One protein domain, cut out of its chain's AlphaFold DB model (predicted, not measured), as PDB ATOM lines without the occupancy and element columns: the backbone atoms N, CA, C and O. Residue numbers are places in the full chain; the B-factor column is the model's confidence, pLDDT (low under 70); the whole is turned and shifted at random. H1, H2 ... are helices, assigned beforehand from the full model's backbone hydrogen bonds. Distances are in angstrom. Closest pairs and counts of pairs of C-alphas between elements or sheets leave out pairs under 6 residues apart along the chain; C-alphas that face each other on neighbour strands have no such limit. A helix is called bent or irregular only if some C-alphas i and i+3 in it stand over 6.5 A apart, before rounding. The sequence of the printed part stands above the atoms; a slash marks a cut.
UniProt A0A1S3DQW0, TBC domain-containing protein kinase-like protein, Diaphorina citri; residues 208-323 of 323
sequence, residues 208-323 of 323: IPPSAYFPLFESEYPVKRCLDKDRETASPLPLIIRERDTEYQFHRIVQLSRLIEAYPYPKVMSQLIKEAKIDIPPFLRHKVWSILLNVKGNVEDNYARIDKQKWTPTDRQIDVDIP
ATOM      1  N   ILE A 208      21.839 -45.899  34.727       81.44
ATOM      2  CA  ILE A 208      21.215 -44.632  34.326       81.44
ATOM      3  C   ILE A 208      19.775 -44.536  34.853       81.44
ATOM      4  O   ILE A 208      18.986 -45.460  34.642       81.44
ATOM      5  N   PRO A 209      19.375 -43.446  35.524       77.56
ATOM      6  CA  PRO A 209      18.023 -43.328  36.050       77.56
ATOM      7  C   PRO A 209      16.988 -43.195  34.915       77.56
ATOM      8  O   PRO A 209      17.262 -42.559  33.897       77.56
ATOM      9  N   PRO A 210      15.759 -43.715  35.086       77.50
ATOM     10  CA  PRO A 210      14.679 -43.578  34.103       77.50
ATOM     11  C   PRO A 210      14.375 -42.126  33.703       77.50
ATOM     12  O   PRO A 210      14.030 -41.852  32.556       77.50
ATOM     13  N   SER A 211      14.572 -41.181  34.623       75.44
ATOM     14  CA  SER A 211      14.408 -39.745  34.378       75.44
ATOM     15  C   SER A 211      15.365 -39.195  33.310       75.44
ATOM     16  O   SER A 211      15.034 -38.227  32.629       75.44
ATOM     17  N   ALA A 212      16.514 -39.842  33.082       80.31
ATOM     18  CA  ALA A 212      17.448 -39.455  32.029       80.31
ATOM     19  C   ALA A 212      16.949 -39.782  30.610       80.31
ATOM     20  O   ALA A 212      17.395 -39.141  29.663       80.31
ATOM     21  N   TYR A 213      16.013 -40.726  30.448       82.25
ATOM     22  CA  TYR A 213      15.389 -41.046  29.152       82.25
ATOM     23  C   TYR A 213      14.356 -39.985  28.728       82.25
ATOM     24  O   TYR A 213      14.021 -39.859  27.547       82.25
ATOM     25  N   PHE A 214      13.866 -39.198  29.693       80.25
ATOM     26  CA  PHE A 214      12.823 -38.190  29.514       80.25
ATOM     27  C   PHE A 214      13.218 -36.865  30.191       80.25
ATOM     28  O   PHE A 214      12.564 -36.444  31.146       80.25
ATOM     29  N   PRO A 215      14.290 -36.190  29.731       77.44
ATOM     30  CA  PRO A 215      14.743 -34.954  30.352       77.44
ATOM     31  C   PRO A 215      13.729 -33.824  30.142       77.44
ATOM     32  O   PRO A 215      13.233 -33.615  29.033       77.44
ATOM     33  N   LEU A 216      13.463 -33.070  31.207       73.81
ATOM     34  CA  LEU A 216      12.635 -31.864  31.184       73.81
ATOM     35  C   LEU A 216      13.528 -30.628  30.985       73.81
ATOM     36  O   LEU A 216      14.563 -30.501  31.634       73.81
ATOM     37  N   PHE A 217      13.143 -29.711  30.089       69.00
ATOM     38  CA  PHE A 217      13.941 -28.505  29.781       69.00
ATOM     39  C   PHE A 217      13.721 -27.353  30.757       69.00
ATOM     40  O   PHE A 217      14.571 -26.469  30.852       69.00
ATOM     41  N   GLU A 218      12.572 -27.339  31.430       63.19
ATOM     42  CA  GLU A 218      12.121 -26.211  32.249       63.19
ATOM     43  C   GLU A 218      12.323 -26.437  33.752       63.19
ATOM     44  O   GLU A 218      12.304 -25.466  34.503       63.19
ATOM     45  N   SER A 219      12.562 -27.676  34.204       55.47
ATOM     46  CA  SER A 219      12.819 -27.949  35.621       55.47
ATOM     47  C   SER A 219      14.311 -27.851  35.953       55.47
ATOM     48  O   SER A 219      15.179 -28.372  35.252       55.47
ATOM     49  N   GLU A 220      14.632 -27.169  37.053       50.75
ATOM     50  CA  GLU A 220      16.007 -27.013  37.551       50.75
ATOM     51  C   GLU A 220      16.524 -28.242  38.337       50.75
ATOM     52  O   GLU A 220      17.647 -28.227  38.837       50.75
ATOM     53  N   TYR A 221      15.742 -29.324  38.413       48.16
ATOM     54  CA  TYR A 221      15.912 -30.434  39.363       48.16
ATOM     55  C   TYR A 221      16.046 -31.812  38.663       48.16
ATOM     56  O   TYR A 221      15.969 -31.917  37.436       48.16
ATOM     57  N   PRO A 222      16.256 -32.910  39.412       46.06
ATOM     58  CA  PRO A 222      17.506 -33.682  39.561       46.06
ATOM     59  C   PRO A 222      18.149 -34.266  38.280       46.06
ATOM     60  O   PRO A 222      19.316 -34.653  38.321       46.06
ATOM     61  N   VAL A 223      17.467 -34.283  37.128       48.88
ATOM     62  CA  VAL A 223      18.036 -34.757  35.845       48.88
ATOM     63  C   VAL A 223      19.211 -33.883  35.412       48.88
ATOM     64  O   VAL A 223      20.222 -34.389  34.927       48.88
ATOM     65  N   LYS A 224      19.116 -32.575  35.680       54.47
ATOM     66  CA  LYS A 224      20.213 -31.626  35.475       54.47
ATOM     67  C   LYS A 224      21.456 -32.014  36.288       54.47
ATOM     68  O   LYS A 224      22.541 -32.020  35.733       54.47
ATOM     69  N   ARG A 225      21.302 -32.478  37.540       51.53
ATOM     70  CA  ARG A 225      22.426 -32.914  38.400       51.53
ATOM     71  C   ARG A 225      23.134 -34.174  37.894       51.53
ATOM     72  O   ARG A 225      24.352 -34.245  38.004       51.53
ATOM     73  N   CYS A 226      22.406 -35.170  37.382       53.53
ATOM     74  CA  CYS A 226      23.028 -36.366  36.791       53.53
ATOM     75  C   CYS A 226      23.793 -36.007  35.515       53.53
ATOM     76  O   CYS A 226      24.968 -36.336  35.392       53.53
ATOM     77  N   LEU A 227      23.153 -35.238  34.627       58.75
ATOM     78  CA  LEU A 227      23.786 -34.732  33.413       58.75
ATOM     79  C   LEU A 227      25.033 -33.902  33.730       58.75
ATOM     80  O   LEU A 227      26.048 -34.064  33.068       58.75
ATOM     81  N   ASP A 228      24.972 -33.031  34.736       61.25
ATOM     82  CA  ASP A 228      26.089 -32.168  35.118       61.25
ATOM     83  C   ASP A 228      27.269 -32.976  35.682       61.25
ATOM     84  O   ASP A 228      28.405 -32.684  35.321       61.25
ATOM     85  N   LYS A 229      27.028 -34.061  36.434       63.00
ATOM     86  CA  LYS A 229      28.097 -34.973  36.885       63.00
ATOM     87  C   LYS A 229      28.806 -35.678  35.726       63.00
ATOM     88  O   LYS A 229      30.032 -35.653  35.670       63.00
ATOM     89  N   ASP A 230      28.061 -36.263  34.790       63.59
ATOM     90  CA  ASP A 230      28.659 -36.975  33.646       63.59
ATOM     91  C   ASP A 230      29.339 -36.006  32.665       63.59
ATOM     92  O   ASP A 230      30.321 -36.329  31.998       63.59
ATOM     93  N   ARG A 231      28.853 -34.761  32.598       66.81
ATOM     94  CA  ARG A 231      29.516 -33.675  31.866       66.81
ATOM     95  C   ARG A 231      30.814 -33.248  32.536       66.81
ATOM     96  O   ARG A 231      31.796 -33.045  31.828       66.81
ATOM     97  N   GLU A 232      30.835 -33.091  33.856       66.12
ATOM     98  CA  GLU A 232      32.038 -32.705  34.601       66.12
ATOM     99  C   GLU A 232      33.157 -33.733  34.407       66.12
ATOM    100  O   GLU A 232      34.289 -33.350  34.108       66.12
ATOM    101  N   THR A 233      32.834 -35.027  34.473       71.38
ATOM    102  CA  THR A 233      33.805 -36.116  34.276       71.38
ATOM    103  C   THR A 233      34.276 -36.246  32.828       71.38
ATOM    104  O   THR A 233      35.461 -36.497  32.597       71.38
ATOM    105  N   ALA A 234      33.391 -36.046  31.844       74.88
ATOM    106  CA  ALA A 234      33.725 -36.208  30.431       74.88
ATOM    107  C   ALA A 234      34.346 -34.956  29.789       74.88
ATOM    108  O   ALA A 234      35.124 -35.080  28.846       74.88
ATOM    109  N   SER A 235      34.042 -33.747  30.279       73.75
ATOM    110  CA  SER A 235      34.518 -32.478  29.699       73.75
ATOM    111  C   SER A 235      36.043 -32.341  29.518       73.75
ATOM    112  O   SER A 235      36.432 -31.780  28.489       73.75
ATOM    113  N   PRO A 236      36.925 -32.855  30.408       82.50
ATOM    114  CA  PRO A 236      38.372 -32.790  30.186       82.50
ATOM    115  C   PRO A 236      38.873 -33.804  29.147       82.50
ATOM    116  O   PRO A 236      40.029 -33.726  28.727       82.50
ATOM    117  N   LEU A 237      38.047 -34.770  28.730       87.56
ATOM    118  CA  LEU A 237      38.462 -35.813  27.801       87.56
ATOM    119  C   LEU A 237      38.502 -35.288  26.350       87.56
ATOM    120  O   LEU A 237      37.615 -34.537  25.918       87.56
ATOM    121  N   PRO A 238      39.495 -35.722  25.549       89.38
ATOM    122  CA  PRO A 238      39.544 -35.447  24.119       89.38
ATOM    123  C   PRO A 238      38.243 -35.818  23.399       89.38
ATOM    124  O   PRO A 238      37.595 -36.811  23.734       89.38
ATOM    125  N   LEU A 239      37.905 -35.063  22.349       87.62
ATOM    126  CA  LEU A 239      36.671 -35.248  21.572       87.62
ATOM    127  C   LEU A 239      36.474 -36.700  21.108       87.62
ATOM    128  O   LEU A 239      35.392 -37.247  21.261       87.62
ATOM    129  N   ILE A 240      37.536 -37.348  20.622       89.69
ATOM    130  CA  ILE A 240      37.491 -38.737  20.130       89.69
ATOM    131  C   ILE A 240      37.041 -39.717  21.226       89.69
ATOM    132  O   ILE A 240      36.380 -40.709  20.929       89.69
ATOM    133  N   ILE A 241      37.398 -39.453  22.487       88.44
ATOM    134  CA  ILE A 241      36.990 -40.290  23.620       88.44
ATOM    135  C   ILE A 241      35.512 -40.046  23.921       88.44
ATOM    136  O   ILE A 241      34.744 -40.999  23.991       88.44
ATOM    137  N   ARG A 242      35.099 -38.776  23.993       89.44
ATOM    138  CA  ARG A 242      33.697 -38.397  24.220       89.44
ATOM    139  C   ARG A 242      32.754 -38.929  23.141       89.44
ATOM    140  O   ARG A 242      31.641 -39.339  23.450       89.44
ATOM    141  N   GLU A 243      33.184 -38.956  21.883       91.94
ATOM    142  CA  GLU A 243      32.396 -39.496  20.765       91.94
ATOM    143  C   GLU A 243      32.243 -41.024  20.802       91.94
ATOM    144  O   GLU A 243      31.326 -41.554  20.179       91.94
ATOM    145  N   ARG A 244      33.120 -41.736  21.523       91.88
ATOM    146  CA  ARG A 244      33.061 -43.200  21.685       91.88
ATOM    147  C   ARG A 244      32.405 -43.649  22.989       91.88
ATOM    148  O   ARG A 244      32.069 -44.823  23.121       91.88
ATOM    149  N   ASP A 245      32.238 -42.741  23.939       91.44
ATOM    150  CA  ASP A 245      31.606 -43.017  25.221       91.44
ATOM    151  C   ASP A 245      30.088 -43.203  25.050       91.44
ATOM    152  O   ASP A 245      29.374 -42.293  24.634       91.44
ATOM    153  N   THR A 246      29.590 -44.404  25.354       92.06
ATOM    154  CA  THR A 246      28.179 -44.762  25.146       92.06
ATOM    155  C   THR A 246      27.230 -43.960  26.039       92.06
ATOM    156  O   THR A 246      26.170 -43.543  25.577       92.06
ATOM    157  N   GLU A 247      27.592 -43.733  27.302       90.38
ATOM    158  CA  GLU A 247      26.729 -43.071  28.288       90.38
ATOM    159  C   GLU A 247      26.692 -41.567  28.041       90.38
ATOM    160  O   GLU A 247      25.619 -40.960  27.974       90.38
ATOM    161  N   TYR A 248      27.862 -40.974  27.796       89.94
ATOM    162  CA  TYR A 248      27.954 -39.574  27.419       89.94
ATOM    163  C   TYR A 248      27.161 -39.305  26.135       89.94
ATOM    164  O   TYR A 248      26.334 -38.388  26.099       89.94
ATOM    165  N   GLN A 249      27.342 -40.127  25.092       92.19
ATOM    166  CA  GLN A 249      26.576 -39.985  23.851       92.19
ATOM    167  C   GLN A 249      25.074 -40.177  24.080       92.19
ATOM    168  O   GLN A 249      24.297 -39.379  23.558       92.19
ATOM    169  N   PHE A 250      24.652 -41.146  24.899       92.25
ATOM    170  CA  PHE A 250      23.245 -41.322  25.273       92.25
ATOM    171  C   PHE A 250      22.657 -40.031  25.860       92.25
ATOM    172  O   PHE A 250      21.676 -39.501  25.336       92.25
ATOM    173  N   HIS A 251      23.298 -39.456  26.880       88.50
ATOM    174  CA  HIS A 251      22.827 -38.227  27.515       88.50
ATOM    175  C   HIS A 251      22.767 -37.040  26.543       88.50
ATOM    176  O   HIS A 251      21.774 -36.305  26.519       88.50
ATOM    177  N   ARG A 252      23.794 -36.865  25.696       90.25
ATOM    178  CA  ARG A 252      23.826 -35.797  24.680       90.25
ATOM    179  C   ARG A 252      22.734 -35.970  23.626       90.25
ATOM    180  O   ARG A 252      22.081 -34.988  23.268       90.25
ATOM    181  N   ILE A 253      22.531 -37.192  23.134       93.06
ATOM    182  CA  ILE A 253      21.538 -37.499  22.102       93.06
ATOM    183  C   ILE A 253      20.126 -37.289  22.643       93.06
ATOM    184  O   ILE A 253      19.349 -36.568  22.019       93.06
ATOM    185  N   VAL A 254      19.802 -37.843  23.814       90.62
ATOM    186  CA  VAL A 254      18.458 -37.728  24.400       90.62
ATOM    187  C   VAL A 254      18.085 -36.267  24.633       90.62
ATOM    188  O   VAL A 254      16.986 -35.837  24.278       90.62
ATOM    189  N   GLN A 255      19.015 -35.476  25.167       87.88
ATOM    190  CA  GLN A 255      18.769 -34.069  25.440       87.88
ATOM    191  C   GLN A 255      18.580 -33.241  24.161       87.88
ATOM    192  O   GLN A 255      17.631 -32.461  24.064       87.88
ATOM    193  N   LEU A 256      19.465 -33.400  23.172       91.00
ATOM    194  CA  LEU A 256      19.379 -32.636  21.927       91.00
ATOM    195  C   LEU A 256      18.208 -33.088  21.050       91.00
ATOM    196  O   LEU A 256      17.568 -32.228  20.456       91.00
ATOM    197  N   SER A 257      17.874 -34.384  21.002       92.44
ATOM    198  CA  SER A 257      16.714 -34.888  20.243       92.44
ATOM    199  C   SER A 257      15.431 -34.201  20.688       92.44
ATOM    200  O   SER A 257      14.661 -33.705  19.872       92.44
ATOM    201  N   ARG A 258      15.241 -34.078  21.999       88.75
ATOM    202  CA  ARG A 258      14.070 -33.416  22.560       88.75
ATOM    203  C   ARG A 258      14.017 -31.912  22.277       88.75
ATOM    204  O   ARG A 258      12.948 -31.381  21.996       88.75
ATOM    205  N   LEU A 259      15.158 -31.219  22.314       90.06
ATOM    206  CA  LEU A 259      15.230 -29.807  21.915       90.06
ATOM    207  C   LEU A 259      14.925 -29.626  20.421       90.06
ATOM    208  O   LEU A 259      14.284 -28.653  20.035       90.06
ATOM    209  N   ILE A 260      15.358 -30.572  19.586       91.44
ATOM    210  CA  ILE A 260      15.059 -30.599  18.152       91.44
ATOM    211  C   ILE A 260      13.562 -30.833  17.915       91.44
ATOM    212  O   ILE A 260      12.964 -30.124  17.113       91.44
ATOM    213  N   GLU A 261      12.943 -31.772  18.632       89.81
ATOM    214  CA  GLU A 261      11.497 -32.042  18.564       89.81
ATOM    215  C   GLU A 261      10.653 -30.819  18.956       89.81
ATOM    216  O   GLU A 261       9.571 -30.615  18.411       89.81
ATOM    217  N   ALA A 262      11.153 -29.986  19.873       86.94
ATOM    218  CA  ALA A 262      10.483 -28.769  20.321       86.94
ATOM    219  C   ALA A 262      10.859 -27.509  19.504       86.94
ATOM    220  O   ALA A 262      10.398 -26.403  19.793       86.94
ATOM    221  N   TYR A 263      11.688 -27.618  18.467       84.31
ATOM    222  CA  TYR A 263      11.874 -26.525  17.510       84.31
ATOM    223  C   TYR A 263      10.549 -26.275  16.748       84.31
ATOM    224  O   TYR A 263       9.908 -27.247  16.348       84.31
ATOM    225  N   PRO A 264      10.095 -25.018  16.517       87.75
ATOM    226  CA  PRO A 264      10.863 -23.768  16.517       87.75
ATOM    227  C   PRO A 264      10.641 -22.815  17.710       87.75
ATOM    228  O   PRO A 264      10.797 -21.602  17.551       87.75
ATOM    229  N   TYR A 265      10.281 -23.297  18.905       86.25
ATOM    230  CA  TYR A 265      10.005 -22.393  20.034       86.25
ATOM    231  C   TYR A 265      11.242 -21.545  20.442       86.25
ATOM    232  O   TYR A 265      12.328 -22.096  20.640       86.25
ATOM    233  N   PRO A 266      11.119 -20.213  20.654       84.44
ATOM    234  CA  PRO A 266      12.277 -19.334  20.899       84.44
ATOM    235  C   PRO A 266      13.111 -19.681  22.145       84.44
ATOM    236  O   PRO A 266      14.345 -19.610  22.124       84.44
ATOM    237  N   LYS A 267      12.446 -20.087  23.236       83.31
ATOM    238  CA  LYS A 267      13.120 -20.531  24.471       83.31
ATOM    239  C   LYS A 267      13.958 -21.788  24.221       83.31
ATOM    240  O   LYS A 267      15.111 -21.855  24.643       83.31
ATOM    241  N   VAL A 268      13.398 -22.737  23.469       85.50
ATOM    242  CA  VAL A 268      14.057 -23.990  23.081       85.50
ATOM    243  C   VAL A 268      15.268 -23.707  22.199       85.50
ATOM    244  O   VAL A 268      16.332 -24.261  22.448       85.50
ATOM    245  N   MET A 269      15.161 -22.779  21.241       88.12
ATOM    246  CA  MET A 269      16.291 -22.383  20.392       88.12
ATOM    247  C   MET A 269      17.467 -21.832  21.212       88.12
ATOM    248  O   MET A 269      18.623 -22.185  20.981       88.12
ATOM    249  N   SER A 270      17.179 -21.007  22.222       88.25
ATOM    250  CA  SER A 270      18.211 -20.477  23.123       88.25
ATOM    251  C   SER A 270      18.902 -21.588  23.918       88.25
ATOM    252  O   SER A 270      20.121 -21.550  24.102       88.25
ATOM    253  N   GLN A 271      18.145 -22.595  24.364       87.88
ATOM    254  CA  GLN A 271      18.695 -23.757  25.061       87.88
ATOM    255  C   GLN A 271      19.494 -24.668  24.120       87.88
ATOM    256  O   GLN A 271      20.580 -25.108  24.485       87.88
ATOM    257  N   LEU A 272      19.020 -24.883  22.890       90.25
ATOM    258  CA  LEU A 272      19.724 -25.646  21.860       90.25
ATOM    259  C   LEU A 272      21.101 -25.048  21.569       90.25
ATOM    260  O   LEU A 272      22.081 -25.781  21.524       90.25
ATOM    261  N   ILE A 273      21.198 -23.721  21.440       91.06
ATOM    262  CA  ILE A 273      22.482 -23.032  21.240       91.06
ATOM    263  C   ILE A 273      23.413 -23.238  22.442       91.06
ATOM    264  O   ILE A 273      24.604 -23.477  22.254       91.06
ATOM    265  N   LYS A 274      22.899 -23.147  23.677       89.38
ATOM    266  CA  LYS A 274      23.701 -23.393  24.890       89.38
ATOM    267  C   LYS A 274      24.243 -24.818  24.917       89.38
ATOM    268  O   LYS A 274      25.428 -25.005  25.165       89.38
ATOM    269  N   GLU A 275      23.398 -25.796  24.620       88.25
ATOM    270  CA  GLU A 275      23.793 -27.200  24.594       88.25
ATOM    271  C   GLU A 275      24.765 -27.492  23.447       88.25
ATOM    272  O   GLU A 275      25.782 -28.141  23.668       88.25
ATOM    273  N   ALA A 276      24.530 -26.956  22.250       91.31
ATOM    274  CA  ALA A 276      25.405 -27.139  21.094       91.31
ATOM    275  C   ALA A 276      26.813 -26.546  21.295       91.31
ATOM    276  O   ALA A 276      27.771 -27.058  20.724       91.31
ATOM    277  N   LYS A 277      26.958 -25.498  22.121       89.44
ATOM    278  CA  LYS A 277      28.272 -24.944  22.499       89.44
ATOM    279  C   LYS A 277      29.108 -25.898  23.350       89.44
ATOM    280  O   LYS A 277      30.327 -25.770  23.345       89.44
ATOM    281  N   ILE A 278      28.466 -26.797  24.095       87.50
ATOM    282  CA  ILE A 278      29.159 -27.798  24.912       87.50
ATOM    283  C   ILE A 278      29.706 -28.885  23.991       87.50
ATOM    284  O   ILE A 278      30.911 -29.113  23.937       87.50
ATOM    285  N   ASP A 279      28.807 -29.554  23.271       89.31
ATOM    286  CA  ASP A 279      29.168 -30.589  22.311       89.31
ATOM    287  C   ASP A 279      27.990 -30.950  21.404       89.31
ATOM    288  O   ASP A 279      26.834 -30.921  21.833       89.31
ATOM    289  N   ILE A 280      28.271 -31.369  20.173       93.00
ATOM    290  CA  ILE A 280      27.253 -31.858  19.242       93.00
ATOM    291  C   ILE A 280      27.561 -33.327  18.908       93.00
ATOM    292  O   ILE A 280      28.524 -33.589  18.173       93.00
ATOM    293  N   PRO A 281      26.733 -34.284  19.381       93.69
ATOM    294  CA  PRO A 281      26.967 -35.705  19.176       93.69
ATOM    295  C   PRO A 281      26.948 -36.028  17.675       93.69
ATOM    296  O   PRO A 281      26.099 -35.484  16.952       93.69
ATOM    297  N   PRO A 282      27.840 -36.912  17.180       94.62
ATOM    298  CA  PRO A 282      27.916 -37.270  15.764       94.62
ATOM    299  C   PRO A 282      26.560 -37.654  15.165       94.62
ATOM    300  O   PRO A 282      26.217 -37.187  14.078       94.62
ATOM    301  N   PHE A 283      25.760 -38.418  15.914       95.81
ATOM    302  CA  PHE A 283      24.437 -38.884  15.502       95.81
ATOM    303  C   PHE A 283      23.476 -37.748  15.118       95.81
ATOM    304  O   PHE A 283      22.833 -37.804  14.073       95.81
ATOM    305  N   LEU A 284      23.410 -36.673  15.914       95.88
ATOM    306  CA  LEU A 284      22.485 -35.553  15.674       95.88
ATOM    307  C   LEU A 284      23.131 -34.363  14.968       95.88
ATOM    308  O   LEU A 284      22.449 -33.374  14.697       95.88
ATOM    309  N   ARG A 285      24.424 -34.437  14.641       94.75
ATOM    310  CA  ARG A 285      25.200 -33.312  14.109       94.75
ATOM    311  C   ARG A 285      24.529 -32.623  12.929       94.75
ATOM    312  O   ARG A 285      24.375 -31.406  12.940       94.75
ATOM    313  N   HIS A 286      24.080 -33.402  11.956       92.25
ATOM    314  CA  HIS A 286      23.393 -32.900  10.772       92.25
ATOM    315  C   HIS A 286      22.092 -32.143  11.111       92.25
ATOM    316  O   HIS A 286      21.880 -31.051  10.588       92.25
ATOM    317  N   LYS A 287      21.259 -32.666  12.024       93.25
ATOM    318  CA  LYS A 287      20.002 -32.024  12.462       93.25
ATOM    319  C   LYS A 287      20.251 -30.761  13.288       93.25
ATOM    320  O   LYS A 287      19.572 -29.758  13.104       93.25
ATOM    321  N   VAL A 288      21.233 -30.787  14.189       94.75
ATOM    322  CA  VAL A 288      21.572 -29.613  15.006       94.75
ATOM    323  C   VAL A 288      22.091 -28.487  14.115       94.75
ATOM    324  O   VAL A 288      21.594 -27.366  14.196       94.75
ATOM    325  N   TRP A 289      23.042 -28.774  13.220       94.12
ATOM    326  CA  TRP A 289      23.575 -27.762  12.308       94.12
ATOM    327  C   TRP A 289      22.532 -27.237  11.327       94.12
ATOM    328  O   TRP A 289      22.522 -26.034  11.073       94.12
ATOM    329  N   SER A 290      21.633 -28.081  10.807       92.12
ATOM    330  CA  SER A 290      20.574 -27.605   9.910       92.12
ATOM    331  C   SER A 290      19.654 -26.598  10.603       92.12
ATOM    332  O   SER A 290      19.310 -25.578  10.006       92.12
ATOM    333  N   ILE A 291      19.332 -26.815  11.881       92.19
ATOM    334  CA  ILE A 291      18.539 -25.879  12.686       92.19
ATOM    335  C   ILE A 291      19.326 -24.602  12.991       92.19
ATOM    336  O   ILE A 291      18.808 -23.504  12.789       92.19
ATOM    337  N   LEU A 292      20.581 -24.718  13.439       92.12
ATOM    338  CA  LEU A 292      21.425 -23.562  13.774       92.12
ATOM    339  C   LEU A 292      21.686 -22.652  12.567       92.12
ATOM    340  O   LEU A 292      21.682 -21.432  12.704       92.12
ATOM    341  N   LEU A 293      21.882 -23.242  11.387       91.62
ATOM    342  CA  LEU A 293      22.060 -22.525  10.124       91.62
ATOM    343  C   LEU A 293      20.729 -22.092   9.496       91.62
ATOM    344  O   LEU A 293      20.729 -21.482   8.428       91.62
ATOM    345  N   ASN A 294      19.600 -22.389  10.151       88.56
ATOM    346  CA  ASN A 294      18.259 -22.064   9.684       88.56
ATOM    347  C   ASN A 294      18.007 -22.567   8.250       88.56
ATOM    348  O   ASN A 294      17.434 -21.863   7.414       88.56
ATOM    349  N   VAL A 295      18.466 -23.788   7.959       87.69
ATOM    350  CA  VAL A 295      18.251 -24.455   6.675       87.69
ATOM    351  C   VAL A 295      16.764 -24.771   6.558       87.69
ATOM    352  O   VAL A 295      16.226 -25.600   7.290       87.69
ATOM    353  N   LYS A 296      16.085 -24.083   5.641       81.50
ATOM    354  CA  LYS A 296      14.656 -24.260   5.361       81.50
ATOM    355  C   LYS A 296      14.447 -24.845   3.966       81.50
ATOM    356  O   LYS A 296      15.204 -24.546   3.045       81.50
ATOM    357  N   GLY A 297      13.357 -25.589   3.802       76.38
ATOM    358  CA  GLY A 297      12.878 -26.079   2.507       76.38
ATOM    359  C   GLY A 297      13.174 -27.556   2.247       76.38
ATOM    360  O   GLY A 297      13.743 -28.250   3.088       76.38
ATOM    361  N   ASN A 298      12.761 -28.038   1.072       79.88
ATOM    362  CA  ASN A 298      12.998 -29.418   0.659       79.88
ATOM    363  C   ASN A 298      14.440 -29.576   0.151       79.88
ATOM    364  O   ASN A 298      14.734 -29.375  -1.030       79.88
ATOM    365  N   VAL A 299      15.346 -29.886   1.079       81.81
ATOM    366  CA  VAL A 299      16.769 -30.108   0.783       81.81
ATOM    367  C   VAL A 299      16.948 -31.281  -0.181       81.81
ATOM    368  O   VAL A 299      17.806 -31.209  -1.055       81.81
ATOM    369  N   GLU A 300      16.118 -32.316  -0.069       82.94
ATOM    370  CA  GLU A 300      16.184 -33.515  -0.905       82.94
ATOM    371  C   GLU A 300      15.834 -33.202  -2.363       82.94
ATOM    372  O   GLU A 300      16.613 -33.519  -3.260       82.94
ATOM    373  N   ASP A 301      14.743 -32.469  -2.604       85.50
ATOM    374  CA  ASP A 301      14.375 -32.015  -3.953       85.50
ATOM    375  C   ASP A 301      15.440 -31.093  -4.544       85.50
ATOM    376  O   ASP A 301      15.798 -31.201  -5.718       85.50
ATOM    377  N   ASN A 302      15.955 -30.163  -3.735       84.75
ATOM    378  CA  ASN A 302      17.001 -29.251  -4.177       84.75
ATOM    379  C   ASN A 302      18.273 -30.019  -4.544       84.75
ATOM    380  O   ASN A 302      18.863 -29.741  -5.582       84.75
ATOM    381  N   TYR A 303      18.654 -31.019  -3.749       85.50
ATOM    382  CA  TYR A 303      19.792 -31.890  -4.023       85.50
ATOM    383  C   TYR A 303      19.563 -32.806  -5.233       85.50
ATOM    384  O   TYR A 303      20.499 -33.087  -5.983       85.50
ATOM    385  N   ALA A 304      18.336 -33.279  -5.453       88.56
ATOM    386  CA  ALA A 304      17.969 -34.094  -6.608       88.56
ATOM    387  C   ALA A 304      18.005 -33.297  -7.921       88.56
ATOM    388  O   ALA A 304      18.327 -33.857  -8.966       88.56
ATOM    389  N   ARG A 305      17.726 -31.987  -7.868       88.62
ATOM    390  CA  ARG A 305      17.813 -31.074  -9.021       88.62
ATOM    391  C   ARG A 305      19.242 -30.737  -9.441       88.62
ATOM    392  O   ARG A 305      19.426 -30.221 -10.541       88.62
ATOM    393  N   ILE A 306      20.237 -30.985  -8.588       85.88
ATOM    394  CA  ILE A 306      21.642 -30.768  -8.943       85.88
ATOM    395  C   ILE A 306      22.032 -31.786 -10.019       85.88
ATOM    396  O   ILE A 306      21.901 -32.994  -9.814       85.88
ATOM    397  N   ASP A 307      22.526 -31.292 -11.154       82.00
ATOM    398  CA  ASP A 307      23.103 -32.115 -12.216       82.00
ATOM    399  C   ASP A 307      24.431 -32.705 -11.728       82.00
ATOM    400  O   ASP A 307      25.411 -31.988 -11.542       82.00
ATOM    401  N   LYS A 308      24.429 -34.014 -11.466       84.75
ATOM    402  CA  LYS A 308      25.587 -34.783 -10.978       84.75
ATOM    403  C   LYS A 308      26.244 -35.605 -12.086       84.75
ATOM    404  O   LYS A 308      27.108 -36.427 -11.801       84.75
ATOM    405  N   GLN A 309      25.757 -35.483 -13.321       82.75
ATOM    406  CA  GLN A 309      26.177 -36.323 -14.442       82.75
ATOM    407  C   GLN A 309      27.018 -35.549 -15.448       82.75
ATOM    408  O   GLN A 309      27.919 -36.122 -16.059       82.75
ATOM    409  N   LYS A 310      26.730 -34.258 -15.651       84.75
ATOM    410  CA  LYS A 310      27.544 -33.444 -16.548       84.75
ATOM    411  C   LYS A 310      28.907 -33.177 -15.944       84.75
ATOM    412  O   LYS A 310      29.025 -32.685 -14.830       84.75
ATOM    413  N   TRP A 311      29.913 -33.446 -16.761       79.06
ATOM    414  CA  TRP A 311      31.300 -33.168 -16.458       79.06
ATOM    415  C   TRP A 311      31.511 -31.675 -16.178       79.06
ATOM    416  O   TRP A 311      31.157 -30.823 -17.000       79.06
ATOM    417  N   THR A 312      32.101 -31.367 -15.028       79.38
ATOM    418  CA  THR A 312      32.475 -30.018 -14.608       79.38
ATOM    419  C   THR A 312      33.995 -29.897 -14.460       79.38
ATOM    420  O   THR A 312      34.682 -30.885 -14.204       79.38
ATOM    421  N   PRO A 313      34.568 -28.684 -14.574       76.56
ATOM    422  CA  PRO A 313      36.003 -28.476 -14.362       76.56
ATOM    423  C   PRO A 313      36.496 -28.913 -12.972       76.56
ATOM    424  O   PRO A 313      37.676 -29.218 -12.817       76.56
ATOM    425  N   THR A 314      35.604 -28.952 -11.976       73.56
ATOM    426  CA  THR A 314      35.887 -29.348 -10.589       73.56
ATOM    427  C   THR A 314      36.105 -30.858 -10.440       73.56
ATOM    428  O   THR A 314      36.810 -31.281  -9.529       73.56
ATOM    429  N   ASP A 315      35.595 -31.674 -11.370       74.19
ATOM    430  CA  ASP A 315      35.768 -33.135 -11.351       74.19
ATOM    431  C   ASP A 315      37.221 -33.568 -11.617       74.19
ATOM    432  O   ASP A 315      37.602 -34.689 -11.293       74.19
ATOM    433  N   ARG A 316      38.065 -32.668 -12.149       71.06
ATOM    434  CA  ARG A 316      39.504 -32.922 -12.346       71.06
ATOM    435  C   ARG A 316      40.314 -32.901 -11.062       71.06
ATOM    436  O   ARG A 316      41.480 -33.265 -11.107       71.06
ATOM    437  N   GLN A 317      39.754 -32.453  -9.940       63.75
ATOM    438  CA  GLN A 317      40.538 -32.241  -8.723       63.75
ATOM    439  C   GLN A 317      41.131 -33.546  -8.166       63.75
ATOM    440  O   GLN A 317      42.238 -33.538  -7.644       63.75
ATOM    441  N   ILE A 318      40.455 -34.678  -8.388       62.66
ATOM    442  CA  ILE A 318      40.928 -36.007  -7.977       62.66
ATOM    443  C   ILE A 318      42.129 -36.468  -8.829       62.66
ATOM    444  O   ILE A 318      43.031 -37.113  -8.303       62.66
ATOM    445  N   ASP A 319      42.191 -36.080 -10.109       63.34
ATOM    446  CA  ASP A 319      43.308 -36.408 -11.015       63.34
ATOM    447  C   ASP A 319      44.591 -35.621 -10.686       63.34
ATOM    448  O   ASP A 319      45.671 -35.981 -11.149       63.34
ATOM    449  N   VAL A 320      44.482 -34.531  -9.913       63.66
ATOM    450  CA  VAL A 320      45.633 -33.713  -9.480       63.66
ATOM    451  C   VAL A 320      46.193 -34.183  -8.130       63.66
ATOM    452  O   VAL A 320      47.360 -33.930  -7.841       63.66
ATOM    453  N   ASP A 321      45.382 -34.875  -7.321       61.88
ATOM    454  CA  ASP A 321      45.709 -35.257  -5.938       61.88
ATOM    455  C   ASP A 321      46.235 -36.704  -5.788       61.88
ATOM    456  O   ASP A 321      46.704 -37.076  -4.709       61.88
ATOM    457  N   ILE A 322      46.195 -37.529  -6.843       57.84
ATOM    458  CA  ILE A 322      46.770 -38.888  -6.845       57.84
ATOM    459  C   ILE A 322      48.102 -38.864  -7.625       57.84
ATOM    460  O   ILE A 322      48.066 -38.632  -8.832       57.84
ATOM    461  N   PRO A 323      49.263 -39.064  -6.965       59.34
ATOM    462  CA  PRO A 323      50.580 -39.032  -7.609       59.34
ATOM    463  C   PRO A 323      50.857 -40.204  -8.559       59.34
ATOM    464  O   PRO A 323      50.310 -41.311  -8.335       59.34
TER     465      PRO A 323
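Overview. This is residues 208 to 323 of the 323 residues of the protein "TBC domain-containing protein kinase-like protein" of Diaphorina citri (UniProt A0A1S3DQW0). A small helical body is built around the long helix H4, with H5 and H6 packed on it as an up-and-down bundle of three and H1 and H2 on another part of it, while H3 makes a corner at its beginning. From this body an arm, residues 296 to 323 with H7 and H8, sticks out and makes much of the length. The printed part has 116 residues with eight named helices, H1 to H8 in order along the chain, and no named strand; the class is all helix. The whole is loose, with a radius of gyration of the C-alphas of 19.2 A, and elongated, spanning 58 by 37 by 21 A.

Along the chain. The longest helix, H4, is residues 246 to 261, 22.0 A from C-alpha 246 at (28.179, -44.762, 25.146) to C-alpha 261 at (11.497, -32.042, 18.564). H5, residues 266 to 278, is 19.3 A long, and H6, residues 282 to 292, is 15.3 A. Before H4 come H1, residues 210 to 213, H2, residues 223 to 234, 16.7 A long, and H3, residues 239 to 244. After H6 come H7, residues 299 to 304, and H8, residues 313 to 321, 14.5 A long and ending at C-alpha 321 at (45.709, -35.257, -5.938). H6 is irregular, with C-alphas 283 and 286 7.7 A apart; H8 is only just irregular, with C-alphas 315 and 318 6.8 A apart.

Arrangement. H4 is the hub and touches five helices. It forms a helical hairpin with H5, at a shallow tilt of 24 degrees, opposite ways; the closest C-alphas, of Leu 259 and Val 268, are 6.0 A apart. H4 touches H6 with residues 253 to 260 alone, at a shallow tilt of 28 degrees, the same way, closest at the C-alphas of Ile 253 and Leu 284, 6.8 A. H5 and H6 are close but not clearly touching, with C-alphas 273 and 292 7.6 A apart. H2 touches H4 at a steep tilt of 48 degrees, opposite ways, with the C-alphas of Asp 230 and Tyr 248 closest at 6.8 A. H1 only just touches H4, with 3 pairs of C-alphas within 8 A, the closest those of Tyr 213 and Val 254 at 6.6 A. H3 and H4 touch only at the corner, and only just, with 3 pairs within 8 A; C-alphas 243 and 249 are closest at 6.6 A. H7 and H8 touch no helix. Every O i to N i+4 pair is within hydrogen-bond range in H2, H3, H4 and H7, against 8 of 9 in H5, 5 of 7 in H6 and 2 of 5 in H8, where 4 of 6 O i to N i+3 pairs are; H1 is too short for an i+4 pair.

Size, cuts and confidence. The C-alphas of Tyr 221 and Pro 323, the two farthest apart, are 59.0 A apart. Residues 296 to 323 stand free; the body without them spans 32 by 29 by 18 A. The printed part has no cut and no long link. Mean pLDDT of the printed part is 81.0, and residues 217 to 232 and 317 to 323 are under 70.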